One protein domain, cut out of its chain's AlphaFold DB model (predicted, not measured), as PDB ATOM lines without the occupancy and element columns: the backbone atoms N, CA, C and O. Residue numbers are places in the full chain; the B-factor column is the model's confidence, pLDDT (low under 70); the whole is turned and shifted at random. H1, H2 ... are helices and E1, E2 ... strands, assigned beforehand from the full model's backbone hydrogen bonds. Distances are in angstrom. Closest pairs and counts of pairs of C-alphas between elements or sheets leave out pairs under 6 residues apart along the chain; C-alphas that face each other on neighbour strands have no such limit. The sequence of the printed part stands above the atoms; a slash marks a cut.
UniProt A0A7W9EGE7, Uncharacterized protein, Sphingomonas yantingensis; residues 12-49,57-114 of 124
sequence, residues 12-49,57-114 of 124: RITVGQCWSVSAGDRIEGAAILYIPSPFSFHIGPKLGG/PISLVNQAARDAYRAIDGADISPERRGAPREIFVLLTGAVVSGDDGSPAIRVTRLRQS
ATOM      1  N   ARG A  12     139.121 145.844 160.687       84.81
ATOM      2  CA  ARG A  12     139.217 145.811 162.142       84.81
ATOM      3  C   ARG A  12     139.220 147.224 162.698       84.81
ATOM      4  O   ARG A  12     140.076 148.021 162.329       84.81
ATOM      5  N   ILE A  13     138.281 147.510 163.595       82.88
ATOM      6  CA  ILE A  13     138.126 148.828 164.222       82.88
ATOM      7  C   ILE A  13     138.531 148.763 165.695       82.88
ATOM      8  O   ILE A  13     138.326 147.746 166.364       82.88
ATOM      9  N   THR A  14     139.131 149.832 166.212       82.56
ATOM     10  CA  THR A  14     139.528 149.927 167.623       82.56
ATOM     11  C   THR A  14     139.217 151.316 168.173       82.56
ATOM     12  O   THR A  14     139.173 152.299 167.436       82.56
ATOM     13  N   VAL A  15     139.009 151.415 169.489       76.62
ATOM     14  CA  VAL A  15     138.671 152.686 170.147       76.62
ATOM     15  C   VAL A  15     139.795 153.722 170.076       76.62
ATOM     16  O   VAL A  15     139.500 154.906 170.056       76.62
ATOM     17  N   GLY A  16     141.061 153.304 170.019       72.62
ATOM     18  CA  GLY A  16     142.220 154.207 170.066       72.62
ATOM     19  C   GLY A  16     142.784 154.611 168.703       72.62
ATOM     20  O   GLY A  16     143.813 155.276 168.657       72.62
ATOM     21  N   GLN A  17     142.165 154.187 167.598       73.50
ATOM     22  CA  GLN A  17     142.679 154.434 166.250       73.50
ATOM     23  C   GLN A  17     141.620 155.066 165.359       73.50
ATOM     24  O   GLN A  17     140.432 154.763 165.437       73.50
ATOM     25  N   CYS A  18     142.074 155.942 164.473       74.06
ATOM     26  CA  CYS A  18     141.226 156.562 163.470       74.06
ATOM     27  C   CYS A  18     140.948 155.523 162.387       74.06
ATOM     28  O   CYS A  18     141.864 154.870 161.890       74.06
ATOM     29  N   TRP A  19     139.676 155.350 162.057       74.31
ATOM     30  CA  TRP A  19     139.224 154.402 161.053       74.31
ATOM     31  C   TRP A  19     138.507 155.179 159.962       74.31
ATOM     32  O   TRP A  19     137.703 156.067 160.238       74.31
ATOM     33  N   SER A  20     138.848 154.858 158.720       74.81
ATOM     34  CA  SER A  20     138.120 155.305 157.543       74.81
ATOM     35  C   SER A  20     137.331 154.112 157.037       74.81
ATOM     36  O   SER A  20     137.898 153.031 156.873       74.81
ATOM     37  N   VAL A  21     136.030 154.296 156.848       76.12
ATOM     38  CA  VAL A  21     135.143 153.262 156.322       76.12
ATOM     39  C   VAL A  21     134.249 153.835 155.245       76.12
ATOM     40  O   VAL A  21     133.794 154.974 155.332       76.12
ATOM     41  N   SER A  22     133.997 153.020 154.234       80.19
ATOM     42  CA  SER A  22     133.180 153.350 153.075       80.19
ATOM     43  C   SER A  22     131.950 152.453 153.013       80.19
ATOM     44  O   SER A  22     131.941 151.332 153.523       80.19
ATOM     45  N   ALA A  23     130.887 152.940 152.372       81.06
ATOM     46  CA  ALA A  23     129.713 152.117 152.106       81.06
ATOM     47  C   ALA A  23     130.120 150.840 151.345       81.06
ATOM     48  O   ALA A  23     130.819 150.905 150.336       81.06
ATOM     49  N   GLY A  24     129.680 149.684 151.842       83.00
ATOM     50  CA  GLY A  24     130.076 148.362 151.348       83.00
ATOM     51  C   GLY A  24     131.085 147.637 152.245       83.00
ATOM     52  O   GLY A  24     131.166 146.408 152.176       83.00
ATOM     53  N   ASP A  25     131.783 148.348 153.134       85.56
ATOM     54  CA  ASP A  25     132.752 147.731 154.037       85.56
ATOM     55  C   ASP A  25     132.066 146.856 155.090       85.56
ATOM     56  O   ASP A  25     131.030 147.201 155.663       85.56
ATOM     57  N   ARG A  26     132.684 145.717 155.400       89.88
ATOM     58  CA  ARG A  26     132.369 144.943 156.606       89.88
ATOM     59  C   ARG A  26     133.325 145.362 157.702       89.88
ATOM     60  O   ARG A  26     134.508 145.520 157.431       89.88
ATOM     61  N   ILE A  27     132.832 145.491 158.926       87.62
ATOM     62  CA  ILE A  27     133.626 145.945 160.068       87.62
ATOM     63  C   ILE A  27     133.438 145.036 161.273       87.62
ATOM     64  O   ILE A  27     132.357 144.484 161.500       87.62
ATOM     65  N   GLU A  28     134.496 144.911 162.065       89.81
ATOM     66  CA  GLU A  28     134.486 144.166 163.317       89.81
ATOM     67  C   GLU A  28     135.498 144.755 164.301       89.81
ATOM     68  O   GLU A  28     136.642 145.009 163.936       89.81
ATOM     69  N   GLY A  29     135.116 144.957 165.559       87.62
ATOM     70  CA  GLY A  29     136.070 145.332 166.600       87.62
ATOM     71  C   GLY A  29     135.486 146.216 167.690       87.62
ATOM     72  O   GLY A  29     134.287 146.186 167.954       87.62
ATOM     73  N   ALA A  30     136.355 146.969 168.359       85.81
ATOM     74  CA  ALA A  30     135.997 147.802 169.500       85.81
ATOM     75  C   ALA A  30     135.703 149.240 169.069       85.81
ATOM     76  O   ALA A  30     136.449 149.827 168.288       85.81
ATOM     77  N   ALA A  31     134.649 149.824 169.627       84.31
ATOM     78  CA  ALA A  31     134.260 151.203 169.377       84.31
ATOM     79  C   ALA A  31     133.521 151.797 170.587       84.31
ATOM     80  O   ALA A  31     133.215 151.090 171.549       84.31
ATOM     81  N   ILE A  32     133.240 153.098 170.539       81.25
ATOM     82  CA  ILE A  32     132.390 153.782 171.515       81.25
ATOM     83  C   ILE A  32     131.015 153.982 170.922       81.25
ATOM     84  O   ILE A  32     130.873 154.634 169.891       81.25
ATOM     85  N   LEU A  33     130.012 153.453 171.609       81.75
ATOM     86  CA  LEU A  33     128.623 153.821 171.421       81.75
ATOM     87  C   LEU A  33     128.372 155.132 172.169       81.75
ATOM     88  O   LEU A  33     128.356 155.161 173.399       81.75
ATOM     89  N   TYR A  34     128.186 156.204 171.412       79.75
ATOM     90  CA  TYR A  34     127.767 157.510 171.891       79.75
ATOM     91  C   TYR A  34     126.249 157.655 171.774       79.75
ATOM     92  O   TYR A  34     125.648 157.326 170.746       79.75
ATOM     93  N   ILE A  35     125.619 158.144 172.838       76.50
ATOM     94  CA  ILE A  35     124.166 158.282 172.935       76.50
ATOM     95  C   ILE A  35     123.872 159.706 173.405       76.50
ATOM     96  O   ILE A  35     123.835 159.954 174.610       76.50
ATOM     97  N   PRO A  36     123.697 160.666 172.480       70.19
ATOM     98  CA  PRO A  36     123.331 162.034 172.830       70.19
ATOM     99  C   PRO A  36     121.860 162.142 173.243       70.19
ATOM    100  O   PRO A  36     121.477 163.095 173.912       70.19
ATOM    101  N   SER A  37     121.021 161.194 172.817       70.25
ATOM    102  CA  SER A  37     119.595 161.157 173.129       70.25
ATOM    103  C   SER A  37     119.075 159.714 173.068       70.25
ATOM    104  O   SER A  37     119.663 158.885 172.375       70.25
ATOM    105  N   PRO A  38     117.944 159.387 173.719       65.44
ATOM    106  CA  PRO A  38     117.393 158.025 173.738       65.44
ATOM    107  C   PRO A  38     116.965 157.478 172.361       65.44
ATOM    108  O   PRO A  38     116.591 156.309 172.253       65.44
ATOM    109  N   PHE A  39     116.992 158.302 171.309       68.31
ATOM    110  CA  PHE A  39     116.582 157.920 169.957       68.31
ATOM    111  C   PHE A  39     117.709 157.980 168.926       68.31
ATOM    112  O   PHE A  39     117.486 157.529 167.800       68.31
ATOM    113  N   SER A  40     118.884 158.494 169.305       73.94
ATOM    114  CA  SER A  40     120.033 158.643 168.417       73.94
ATOM    115  C   SER A  40     121.217 157.853 168.950       73.94
ATOM    116  O   SER A  40     121.637 158.036 170.092       73.94
ATOM    117  N   PHE A  41     121.755 156.976 168.107       76.94
ATOM    118  CA  PHE A  41     122.842 156.069 168.450       76.94
ATOM    119  C   PHE A  41     123.967 156.237 167.447       76.94
ATOM    120  O   PHE A  41     123.772 156.137 166.234       76.94
ATOM    121  N   HIS A  42     125.151 156.464 167.980       80.56
ATOM    122  CA  HIS A  42     126.305 156.908 167.231       80.56
ATOM    123  C   HIS A  42     127.496 156.046 167.596       80.56
ATOM    124  O   HIS A  42     127.667 155.707 168.762       80.56
ATOM    125  N   ILE A  43     128.325 155.686 166.620       79.06
ATOM    126  CA  ILE A  43     129.548 154.937 166.884       79.06
ATOM    127  C   ILE A  43     130.775 155.646 166.337       79.06
ATOM    128  O   ILE A  43     130.745 156.268 165.275       79.06
ATOM    129  N   GLY A  44     131.864 155.554 167.087       75.81
ATOM    130  CA  GLY A  44     133.124 156.167 166.714       75.81
ATOM    131  C   GLY A  44     134.307 155.571 167.466       75.81
ATOM    132  O   GLY A  44     134.133 154.767 168.387       75.81
ATOM    133  N   PRO A  45     135.528 155.959 167.074       69.69
ATOM    134  CA  PRO A  45     136.703 155.684 167.882       69.69
ATOM    135  C   PRO A  45     136.685 156.624 169.104       69.69
ATOM    136  O   PRO A  45     136.297 157.788 168.985       69.69
ATOM    137  N   LYS A  46     137.081 156.141 170.291       63.56
ATOM    138  CA  LYS A  46     137.291 156.980 171.483       63.56
ATOM    139  C   LYS A  46     138.532 157.842 171.270       63.56
ATOM    140  O   LYS A  46     139.607 157.535 171.774       63.56
ATOM    141  N   LEU A  47     138.413 158.919 170.510       56.34
ATOM    142  CA  LEU A  47     139.530 159.832 170.318       56.34
ATOM    143  C   LEU A  47     139.280 161.092 171.129       56.34
ATOM    144  O   LEU A  47     138.442 161.935 170.793       56.34
ATOM    145  N   GLY A  48     140.049 161.218 172.208       48.38
ATOM    146  CA  GLY A  48     140.283 162.494 172.862       48.38
ATOM    147  C   GLY A  48     140.936 163.455 171.870       48.38
ATOM    148  O   GLY A  48     142.148 163.515 171.782       48.38
ATOM    149  N   GLY A  49     140.125 164.153 171.076       43.91
ATOM    150  CA  GLY A  49     140.442 165.441 170.452       43.91
ATOM    151  C   GLY A  49     141.806 165.621 169.797       43.91
ATOM    152  O   GLY A  49     142.410 166.664 170.008       43.91
ATOM    153  N   PRO A  57     129.927 161.085 163.999       66.44
ATOM    154  CA  PRO A  57     129.678 159.717 164.437       66.44
ATOM    155  C   PRO A  57     128.920 158.915 163.369       66.44
ATOM    156  O   PRO A  57     127.867 159.330 162.887       66.44
ATOM    157  N   ILE A  58     129.371 157.705 163.069       68.56
ATOM    158  CA  ILE A  58     128.644 156.855 162.129       68.56
ATOM    159  C   ILE A  58     127.327 156.427 162.790       68.56
ATOM    160  O   ILE A  58     127.322 155.852 163.881       68.56
ATOM    161  N   SER A  59     126.199 156.756 162.162       75.75
ATOM    162  CA  SER A  59     124.868 156.449 162.697       75.75
ATOM    163  C   SER A  59     124.601 154.948 162.674       75.75
ATOM    164  O   SER A  59     124.904 154.271 161.691       75.75
ATOM    165  N   LEU A  60     123.987 154.415 163.732       76.12
ATOM    166  CA  LEU A  60     123.485 153.040 163.737       76.12
ATOM    167  C   LEU A  60     122.027 153.026 163.267       76.12
ATOM    168  O   LEU A  60     121.150 153.576 163.930       76.12
ATOM    169  N   VAL A  61     121.758 152.394 162.125       72.44
ATOM    170  CA  VAL A  61     120.502 152.618 161.373       72.44
ATOM    171  C   VAL A  61     119.525 151.438 161.372       72.44
ATOM    172  O   VAL A  61     118.567 151.436 160.605       72.44
ATOM    173  N   ASN A  62     119.712 150.414 162.213       75.62
ATOM    174  CA  ASN A  62     118.819 149.249 162.235       75.62
ATOM    175  C   ASN A  62     118.264 148.887 163.619       75.62
ATOM    176  O   ASN A  62     118.821 149.231 164.661       75.62
ATOM    177  N   GLN A  63     117.155 148.138 163.614       72.50
ATOM    178  CA  GLN A  63     116.481 147.660 164.824       72.50
ATOM    179  C   GLN A  63     117.424 146.854 165.732       72.50
ATOM    180  O   GLN A  63     117.388 147.027 166.945       72.50
ATOM    181  N   ALA A  64     118.353 146.082 165.157       69.75
ATOM    182  CA  ALA A  64     119.347 145.325 165.918       69.75
ATOM    183  C   ALA A  64     120.249 146.212 166.797       69.75
ATOM    184  O   ALA A  64     120.633 145.790 167.884       69.75
ATOM    185  N   ALA A  65     120.563 147.444 166.375       71.38
ATOM    186  CA  ALA A  65     121.300 148.390 167.210       71.38
ATOM    187  C   ALA A  65     120.465 148.857 168.411       71.38
ATOM    188  O   ALA A  65     120.980 148.934 169.525       71.38
ATOM    189  N   ARG A  66     119.165 149.110 168.202       75.50
ATOM    190  CA  ARG A  66     118.228 149.481 169.273       75.50
ATOM    191  C   ARG A  66     118.030 148.333 170.259       75.50
ATOM    192  O   ARG A  66     118.050 148.559 171.464       75.50
ATOM    193  N   ASP A  67     117.865 147.115 169.754       73.62
ATOM    194  CA  ASP A  67     117.681 145.917 170.574       73.62
ATOM    195  C   ASP A  67     118.945 145.600 171.377       73.62
ATOM    196  O   ASP A  67     118.869 145.326 172.575       73.62
ATOM    197  N   ALA A  68     120.120 145.714 170.753       71.75
ATOM    198  CA  ALA A  68     121.388 145.545 171.445       71.75
ATOM    199  C   ALA A  68     121.627 146.641 172.488       71.75
ATOM    200  O   ALA A  68     122.074 146.332 173.586       71.75
ATOM    201  N   TYR A  69     121.284 147.899 172.199       73.06
ATOM    202  CA  TYR A  69     121.333 148.965 173.199       73.06
ATOM    203  C   TYR A  69     120.415 148.668 174.389       73.06
ATOM    204  O   TYR A  69     120.860 148.746 175.529       73.06
ATOM    205  N   ARG A  70     119.164 148.251 174.146       74.44
ATOM    206  CA  ARG A  70     118.232 147.846 175.215       74.44
ATOM    207  C   ARG A  70     118.791 146.708 176.072       74.44
ATOM    208  O   ARG A  70     118.563 146.701 177.277       74.44
ATOM    209  N   ALA A  71     119.507 145.768 175.455       72.12
ATOM    210  CA  ALA A  71     120.170 144.673 176.155       72.12
ATOM    211  C   ALA A  71     121.403 145.129 176.957       72.12
ATOM    212  O   ALA A  71     121.668 144.573 178.016       72.12
ATOM    213  N   ILE A  72     122.143 146.130 176.467       70.00
ATOM    214  CA  ILE A  72     123.329 146.696 177.127       70.00
ATOM    215  C   ILE A  72     122.937 147.575 178.319       70.00
ATOM    216  O   ILE A  72     123.494 147.427 179.399       70.00
ATOM    217  N   ASP A  73     121.978 148.481 178.136       69.69
ATOM    218  CA  ASP A  73     121.592 149.468 179.154       69.69
ATOM    219  C   ASP A  73     120.569 148.915 180.158       69.69
ATOM    220  O   ASP A  73     120.165 149.618 181.076       69.69
ATOM    221  N   GLY A  74     120.143 147.655 179.989       57.53
ATOM    222  CA  GLY A  74     119.363 146.929 180.985       57.53
ATOM    223  C   GLY A  74     118.126 147.693 181.451       57.53
ATOM    224  O   GLY A  74     118.010 148.018 182.622       57.53
ATOM    225  N   ALA A  75     117.185 147.960 180.545       51.09
ATOM    226  CA  ALA A  75     115.809 148.288 180.924       51.09
ATOM    227  C   ALA A  75     115.596 149.495 181.874       51.09
ATOM    228  O   ALA A  75     114.637 149.475 182.643       51.09
ATOM    229  N   ASP A  76     116.381 150.575 181.782       49.00
ATOM    230  CA  ASP A  76     116.024 151.825 182.471       49.00
ATOM    231  C   ASP A  76     116.162 153.077 181.589       49.00
ATOM    232  O   ASP A  76     117.146 153.816 181.617       49.00
ATOM    233  N   ILE A  77     115.104 153.337 180.812       49.84
ATOM    234  CA  ILE A  77     114.908 154.562 180.014       49.84
ATOM    235  C   ILE A  77     114.180 155.644 180.841       49.84
ATOM    236  O   ILE A  77     113.392 156.433 180.290       49.84
ATOM    237  N   SER A  78     114.374 155.645 182.168       43.31
ATOM    238  CA  SER A  78     113.702 156.579 183.072       43.31
ATOM    239  C   SER A  78     113.897 158.025 182.608       43.31
ATOM    240  O   SER A  78     115.023 158.427 182.291       43.31
ATOM    241  N   PRO A  79     112.815 158.826 182.549       46.50
ATOM    242  CA  PRO A  79     112.845 160.194 182.038       46.50
ATOM    243  C   PRO A  79     113.864 161.099 182.743       46.50
ATOM    244  O   PRO A  79     114.390 162.013 182.118       46.50
ATOM    245  N   GLU A  80     114.217 160.785 183.987       44.88
ATOM    246  CA  GLU A  80     115.195 161.511 184.806       44.88
ATOM    247  C   GLU A  80     116.652 161.318 184.347       44.88
ATOM    248  O   GLU A  80     117.499 162.178 184.573       44.88
ATOM    249  N   ARG A  81     116.955 160.221 183.639       49.75
ATOM    250  CA  ARG A  81     118.292 159.918 183.099       49.75
ATOM    251  C   ARG A  81     118.436 160.233 181.603       49.75
ATOM    252  O   ARG A  81     119.497 159.984 181.036       49.75
ATOM    253  N   ARG A  82     117.396 160.798 180.969       51.84
ATOM    254  CA  ARG A  82     117.318 161.086 179.518       51.84
ATOM    255  C   ARG A  82     118.185 162.251 179.027       51.84
ATOM    256  O   ARG A  82     118.259 162.449 177.819       51.84
ATOM    257  N   GLY A  83     118.787 163.030 179.924       48.66
ATOM    258  CA  GLY A  83     119.424 164.303 179.563       48.66
ATOM    259  C   GLY A  83     120.943 164.281 179.390       48.66
ATOM    260  O   GLY A  83     121.482 165.221 178.816       48.66
ATOM    261  N   ALA A  84     121.644 163.257 179.885       58.59
ATOM    262  CA  ALA A  84     123.105 163.246 179.863       58.59
ATOM    263  C   ALA A  84     123.634 162.384 178.703       58.59
ATOM    264  O   ALA A  84     123.249 161.213 178.615       58.59
ATOM    265  N   PRO A  85     124.520 162.920 177.841       66.00
ATOM    266  CA  PRO A  85     125.175 162.122 176.817       66.00
ATOM    267  C   PRO A  85     125.986 160.996 177.464       66.00
ATOM    268  O   PRO A  85     126.664 161.207 178.471       66.00
ATOM    269  N   ARG A  86     125.913 159.796 176.884       73.06
ATOM    270  CA  ARG A  86     126.624 158.614 177.387       73.06
ATOM    271  C   ARG A  86     127.604 158.071 176.365       73.06
ATOM    272  O   ARG A  86     127.321 158.070 175.169       73.06
ATOM    273  N   GLU A  87     128.711 157.547 176.871       78.31
ATOM    274  CA  GLU A  87     129.709 156.806 176.108       78.31
ATOM    275  C   GLU A  87     129.838 155.400 176.688       78.31
ATOM    276  O   GLU A  87     130.108 155.229 177.876       78.31
ATOM    277  N   ILE A  88     129.633 154.385 175.851       79.94
ATOM    278  CA  ILE A  88     129.722 152.978 176.242       79.94
ATOM    279  C   ILE A  88     130.732 152.285 175.334       79.94
ATOM    280  O   ILE A  88     130.621 152.337 174.110       79.94
ATOM    281  N   PHE A  89     131.701 151.593 175.925       82.69
ATOM    282  CA  PHE A  89     132.609 150.734 175.172       82.69
ATOM    283  C   PHE A  89     131.859 149.509 174.666       82.69
ATOM    284  O   PHE A  89     131.232 148.783 175.439       82.69
ATOM    285  N   VAL A  90     131.941 149.257 173.365       84.69
ATOM    286  CA  VAL A  90     131.220 148.171 172.706       84.69
ATOM    287  C   VAL A  90     132.126 147.397 171.761       84.69
ATOM    288  O   VAL A  90     133.054 147.941 171.167       84.69
ATOM    289  N   LEU A  91     131.829 146.112 171.609       87.88
ATOM    290  CA  LEU A  91     132.279 145.304 170.487       87.88
ATOM    291  C   LEU A  91     131.175 145.300 169.434       87.88
ATOM    292  O   LEU A  91     130.035 144.928 169.726       87.88
ATOM    293  N   LEU A  92     131.524 145.718 168.225       87.81
ATOM    294  CA  LEU A  92     130.635 145.850 167.084       87.81
ATOM    295  C   LEU A  92     131.073 144.895 165.971       87.81
ATOM    296  O   LEU A  92     132.247 144.820 165.626       87.81
ATOM    297  N   THR A  93     130.098 144.252 165.341       89.88
ATOM    298  CA  THR A  93     130.228 143.646 164.015       89.88
ATOM    299  C   THR A  93     129.095 144.163 163.142       89.88
ATOM    300  O   THR A  93     127.930 144.139 163.555       89.88
ATOM    301  N   GLY A  94     129.401 144.604 161.928       90.69
ATOM    302  CA  GLY A  94     128.391 145.147 161.030       90.69
ATOM    303  C   GLY A  94     128.898 145.395 159.621       90.69
ATOM    304  O   GLY A  94     130.006 145.005 159.255       90.69
ATOM    305  N   ALA A  95     128.053 146.049 158.837       89.88
ATOM    306  CA  ALA A  95     128.403 146.546 157.518       89.88
ATOM    307  C   ALA A  95     128.106 148.038 157.435       89.88
ATOM    308  O   ALA A  95     127.103 148.513 157.973       89.88
ATOM    309  N   VAL A  96     128.978 148.759 156.751       87.44
ATOM    310  CA  VAL A  96     128.829 150.181 156.486       87.44
ATOM    311  C   VAL A  96     127.928 150.314 155.264       87.44
ATOM    312  O   VAL A  96     128.134 149.675 154.233       87.44
ATOM    313  N   VAL A  97     126.871 151.096 155.403       87.25
ATOM    314  CA  VAL A  97     125.827 151.336 154.410       87.25
ATOM    315  C   VAL A  97     125.686 152.838 154.197       87.25
ATOM    316  O   VAL A  97     126.066 153.623 155.061       87.25
ATOM    317  N   SER A  98     125.133 153.250 153.063       83.56
ATOM    318  CA  SER A  98     124.726 154.644 152.880       83.56
ATOM    319  C   SER A  98     123.487 154.925 153.730       83.56
ATOM    320  O   SER A  98     122.507 154.182 153.652       83.56
ATOM    321  N   GLY A  99     123.560 155.956 154.567       78.19
ATOM    322  CA  GLY A  99     122.416 156.517 155.275       78.19
ATOM    323  C   GLY A  99     121.507 157.316 154.343       78.19
ATOM    324  O   GLY A  99     121.859 157.595 153.194       78.19
ATOM    325  N   ASP A 100     120.338 157.696 154.855       78.94
ATOM    326  CA  ASP A 100     119.306 158.419 154.095       78.94
ATOM    327  C   ASP A 100     119.759 159.825 153.653       78.94
ATOM    328  O   ASP A 100     119.255 160.371 152.676       78.94
ATOM    329  N   ASP A 101     120.734 160.400 154.355       77.75
ATOM    330  CA  ASP A 101     121.372 161.690 154.077       77.75
ATOM    331  C   ASP A 101     122.635 161.568 153.201       77.75
ATOM    332  O   ASP A 101     123.321 162.559 152.954       77.75
ATOM    333  N   GLY A 102     122.966 160.358 152.735       74.06
ATOM    334  CA  GLY A 102     124.190 160.070 151.984       74.06
ATOM    335  C   GLY A 102     125.443 159.903 152.853       74.06
ATOM    336  O   GLY A 102     126.492 159.523 152.329       74.06
ATOM    337  N   SER A 103     125.344 160.118 154.168       77.62
ATOM    338  CA  SER A 103     126.438 159.888 155.114       77.62
ATOM    339  C   SER A 103     126.657 158.386 155.344       77.62
ATOM    340  O   SER A 103     125.720 157.591 155.216       77.62
ATOM    341  N   PRO A 104     127.872 157.938 155.708       78.25
ATOM    342  CA  PRO A 104     128.078 156.555 156.115       78.25
ATOM    343  C   PRO A 104     127.285 156.249 157.392       78.25
ATOM    344  O   PRO A 104     127.313 156.993 158.372       78.25
ATOM    345  N   ALA A 105     126.609 155.109 157.385       85.44
ATOM    346  CA  ALA A 105     125.882 154.534 158.504       85.44
ATOM    347  C   ALA A 105     126.317 153.079 158.707       85.44
ATOM    348  O   ALA A 105     126.830 152.441 157.795       85.44
ATOM    349  N   ILE A 106     126.109 152.512 159.892       85.81
ATOM    350  CA  ILE A 106     126.406 151.106 160.164       85.81
ATOM    351  C   ILE A 106     125.114 150.345 160.406       85.81
ATOM    352  O   ILE A 106     124.322 150.638 161.305       85.81
ATOM    353  N   ARG A 107     124.943 149.288 159.616       87.75
ATOM    354  CA  ARG A 107     123.986 148.226 159.883       87.75
ATOM    355  C   ARG A 107     124.650 147.210 160.804       87.75
ATOM    356  O   ARG A 107     125.521 146.446 160.389       87.75
ATOM    357  N   VAL A 108     124.232 147.216 162.063       86.62
ATOM    358  CA  VAL A 108     124.781 146.349 163.108       86.62
ATOM    359  C   VAL A 108     124.269 144.923 162.937       86.62
ATOM    360  O   VAL A 108     123.064 144.700 162.872       86.62
ATOM    361  N   THR A 109     125.172 143.949 162.940       87.31
ATOM    362  CA  THR A 109     124.822 142.521 163.027       87.31
ATOM    363  C   THR A 109     124.955 142.019 164.459       87.31
ATOM    364  O   THR A 109     124.167 141.198 164.921       87.31
ATOM    365  N   ARG A 110     125.963 142.515 165.183       85.75
ATOM    366  CA  ARG A 110     126.206 142.183 166.585       85.75
ATOM    367  C   ARG A 110     126.771 143.399 167.299       85.75
ATOM    368  O   ARG A 110     127.704 144.020 166.806       85.75
ATOM    369  N   LEU A 111     126.224 143.706 168.466       84.94
ATOM    370  CA  LEU A 111     126.725 144.748 169.350       84.94
ATOM    371  C   LEU A 111     126.646 144.235 170.781       84.94
ATOM    372  O   LEU A 111     125.631 143.664 171.179       84.94
ATOM    373  N   ARG A 112     127.738 144.373 171.526       84.75
ATOM    374  CA  ARG A 112     127.830 143.936 172.920       84.75
ATOM    375  C   ARG A 112     128.636 144.944 173.709       84.75
ATOM    376  O   ARG A 112     129.598 145.489 173.177       84.75
ATOM    377  N   GLN A 113     128.276 145.154 174.969       82.25
ATOM    378  CA  GLN A 113     129.113 145.933 175.870       82.25
ATOM    379  C   GLN A 113     130.468 145.239 176.017       82.25
ATOM    380  O   GLN A 113     130.544 144.022 176.189       82.25
ATOM    381  N   SER A 114     131.532 146.020 175.898       77.00
ATOM    382  CA  SER A 114     132.888 145.560 176.136       77.00
ATOM    383  C   SER A 114     133.270 145.857 177.580       77.00
ATOM    384  O   SER A 114     133.099 146.983 178.044       77.00
TER     385      SER A 114
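AT A GLANCE: This is residues 12 to 49 and 57 to 114 of the 124 residues of an uncharacterized protein of Sphingomonas yantingensis (UniProt A0A7W9EGE7). Look first for a small closed barrel of five strands, E1 to E5, with one helix, H1, packed on its outside over E5. E1, E4 and E5, the long strands, bend sharply as they wrap round the barrel, and a long loop, residues 73 to 85, leads from H1 back to E4 and helps to make the length of the whole. The printed part has 96 residues, with five named strands and one named helix in the order E1, E2, E3, H1, E4, E5. Round the ring run E1, E2, E3, E5, E4 and back to E1, mixed in direction, and the class is mostly strand. The whole is compact, with a radius of gyration of the C-alphas of 12.8 A and spans of 38 by 28 by 22 A.

IN THESE COORDINATES: Begin with the barrel at C-alpha 26, (132.369, 144.943, 156.606), where E1 starts; it covers residues 26 to 37, 26.4 A from first to last C-alpha, and bends by 91 degrees at residue 29. E2 is residues 40 to 44, 13.4 A long, and E3 is residues 58 to 60, 6.6 A long. The longest strand by residues is E4, residues 86 to 98; find C-alpha 86 at (126.624, 158.614, 177.387), from which it runs 24.9 A to C-alpha 98, bending by 98 degrees at residue 91. E5, residues 104 to 113, measures 22.5 A, bends by 83 degrees at residue 109 and ends at C-alpha 113, (129.113, 145.933, 175.870). The helix H1 is residues 63 to 72, 14.1 A long.

HOW THE PARTS SIT: Start at E4 and E1, antiparallel neighbours with 123 degrees between their directions; look for N 31 and O 90, 2.9 A apart and within hydrogen-bond range. On the other side of E1 is E2; these two form a hairpin, antiparallel at 135 degrees, where N 34 and O 42 are 2.7 A apart. E2 and E3 are antiparallel at 134 degrees, with N 43 and O 58 at 2.9 A. E3 and E5 are the parallel neighbours of the ring, at 62 degrees, with N 106 and O 59 at 2.8 A. E3 is staggered, pairing with E2 over residues 58 to 59 and with E5 over residues 59 to 60. E4 and E5 close the ring as a second hairpin, antiparallel at 135 degrees, with N 97 and O 105 at 2.7 A. E2 and E5 are only just apart, 8.3 A at their closest. Residues 12 to 13 pair in parallel with residues 28 to 29 of E1. H1 is on the barrel and outside it, at a height over the sheet of 7.9 A; it lies only just over E5, on which 3 of its 10 C-alphas fall. It runs along the strands, at 27 degrees to E5 on the local plane. The closest C-alphas of H1 and E5 are those of Ala 65 and Val 108, 5.8 A apart. H1 and E4 are near each other, with 6 pairs of C-alphas within 10 A. In H1 every O i to N i+4 pair is within hydrogen-bond range.

THE WHOLE: The two C-alphas farthest apart are those of Gly 24 and Glu 80, at 38.9 A. Residues 50 to 56 are not printed; across this cut, which falls in the link from E2 to E3, C-alphas 49 and 57 are 13.6 A apart. The link from H1 to E4, 13 residues, is long, while those from E1 to E2, E3 to H1 and E4 to E5 are tight. Before E1, residues 12 to 25 hold no named element. The mean pLDDT of the printed part is 74.5; look for values under 70 at residues 38 to 39, 45 to 49, 57 to 58, 64 and 73 to 85 of this model.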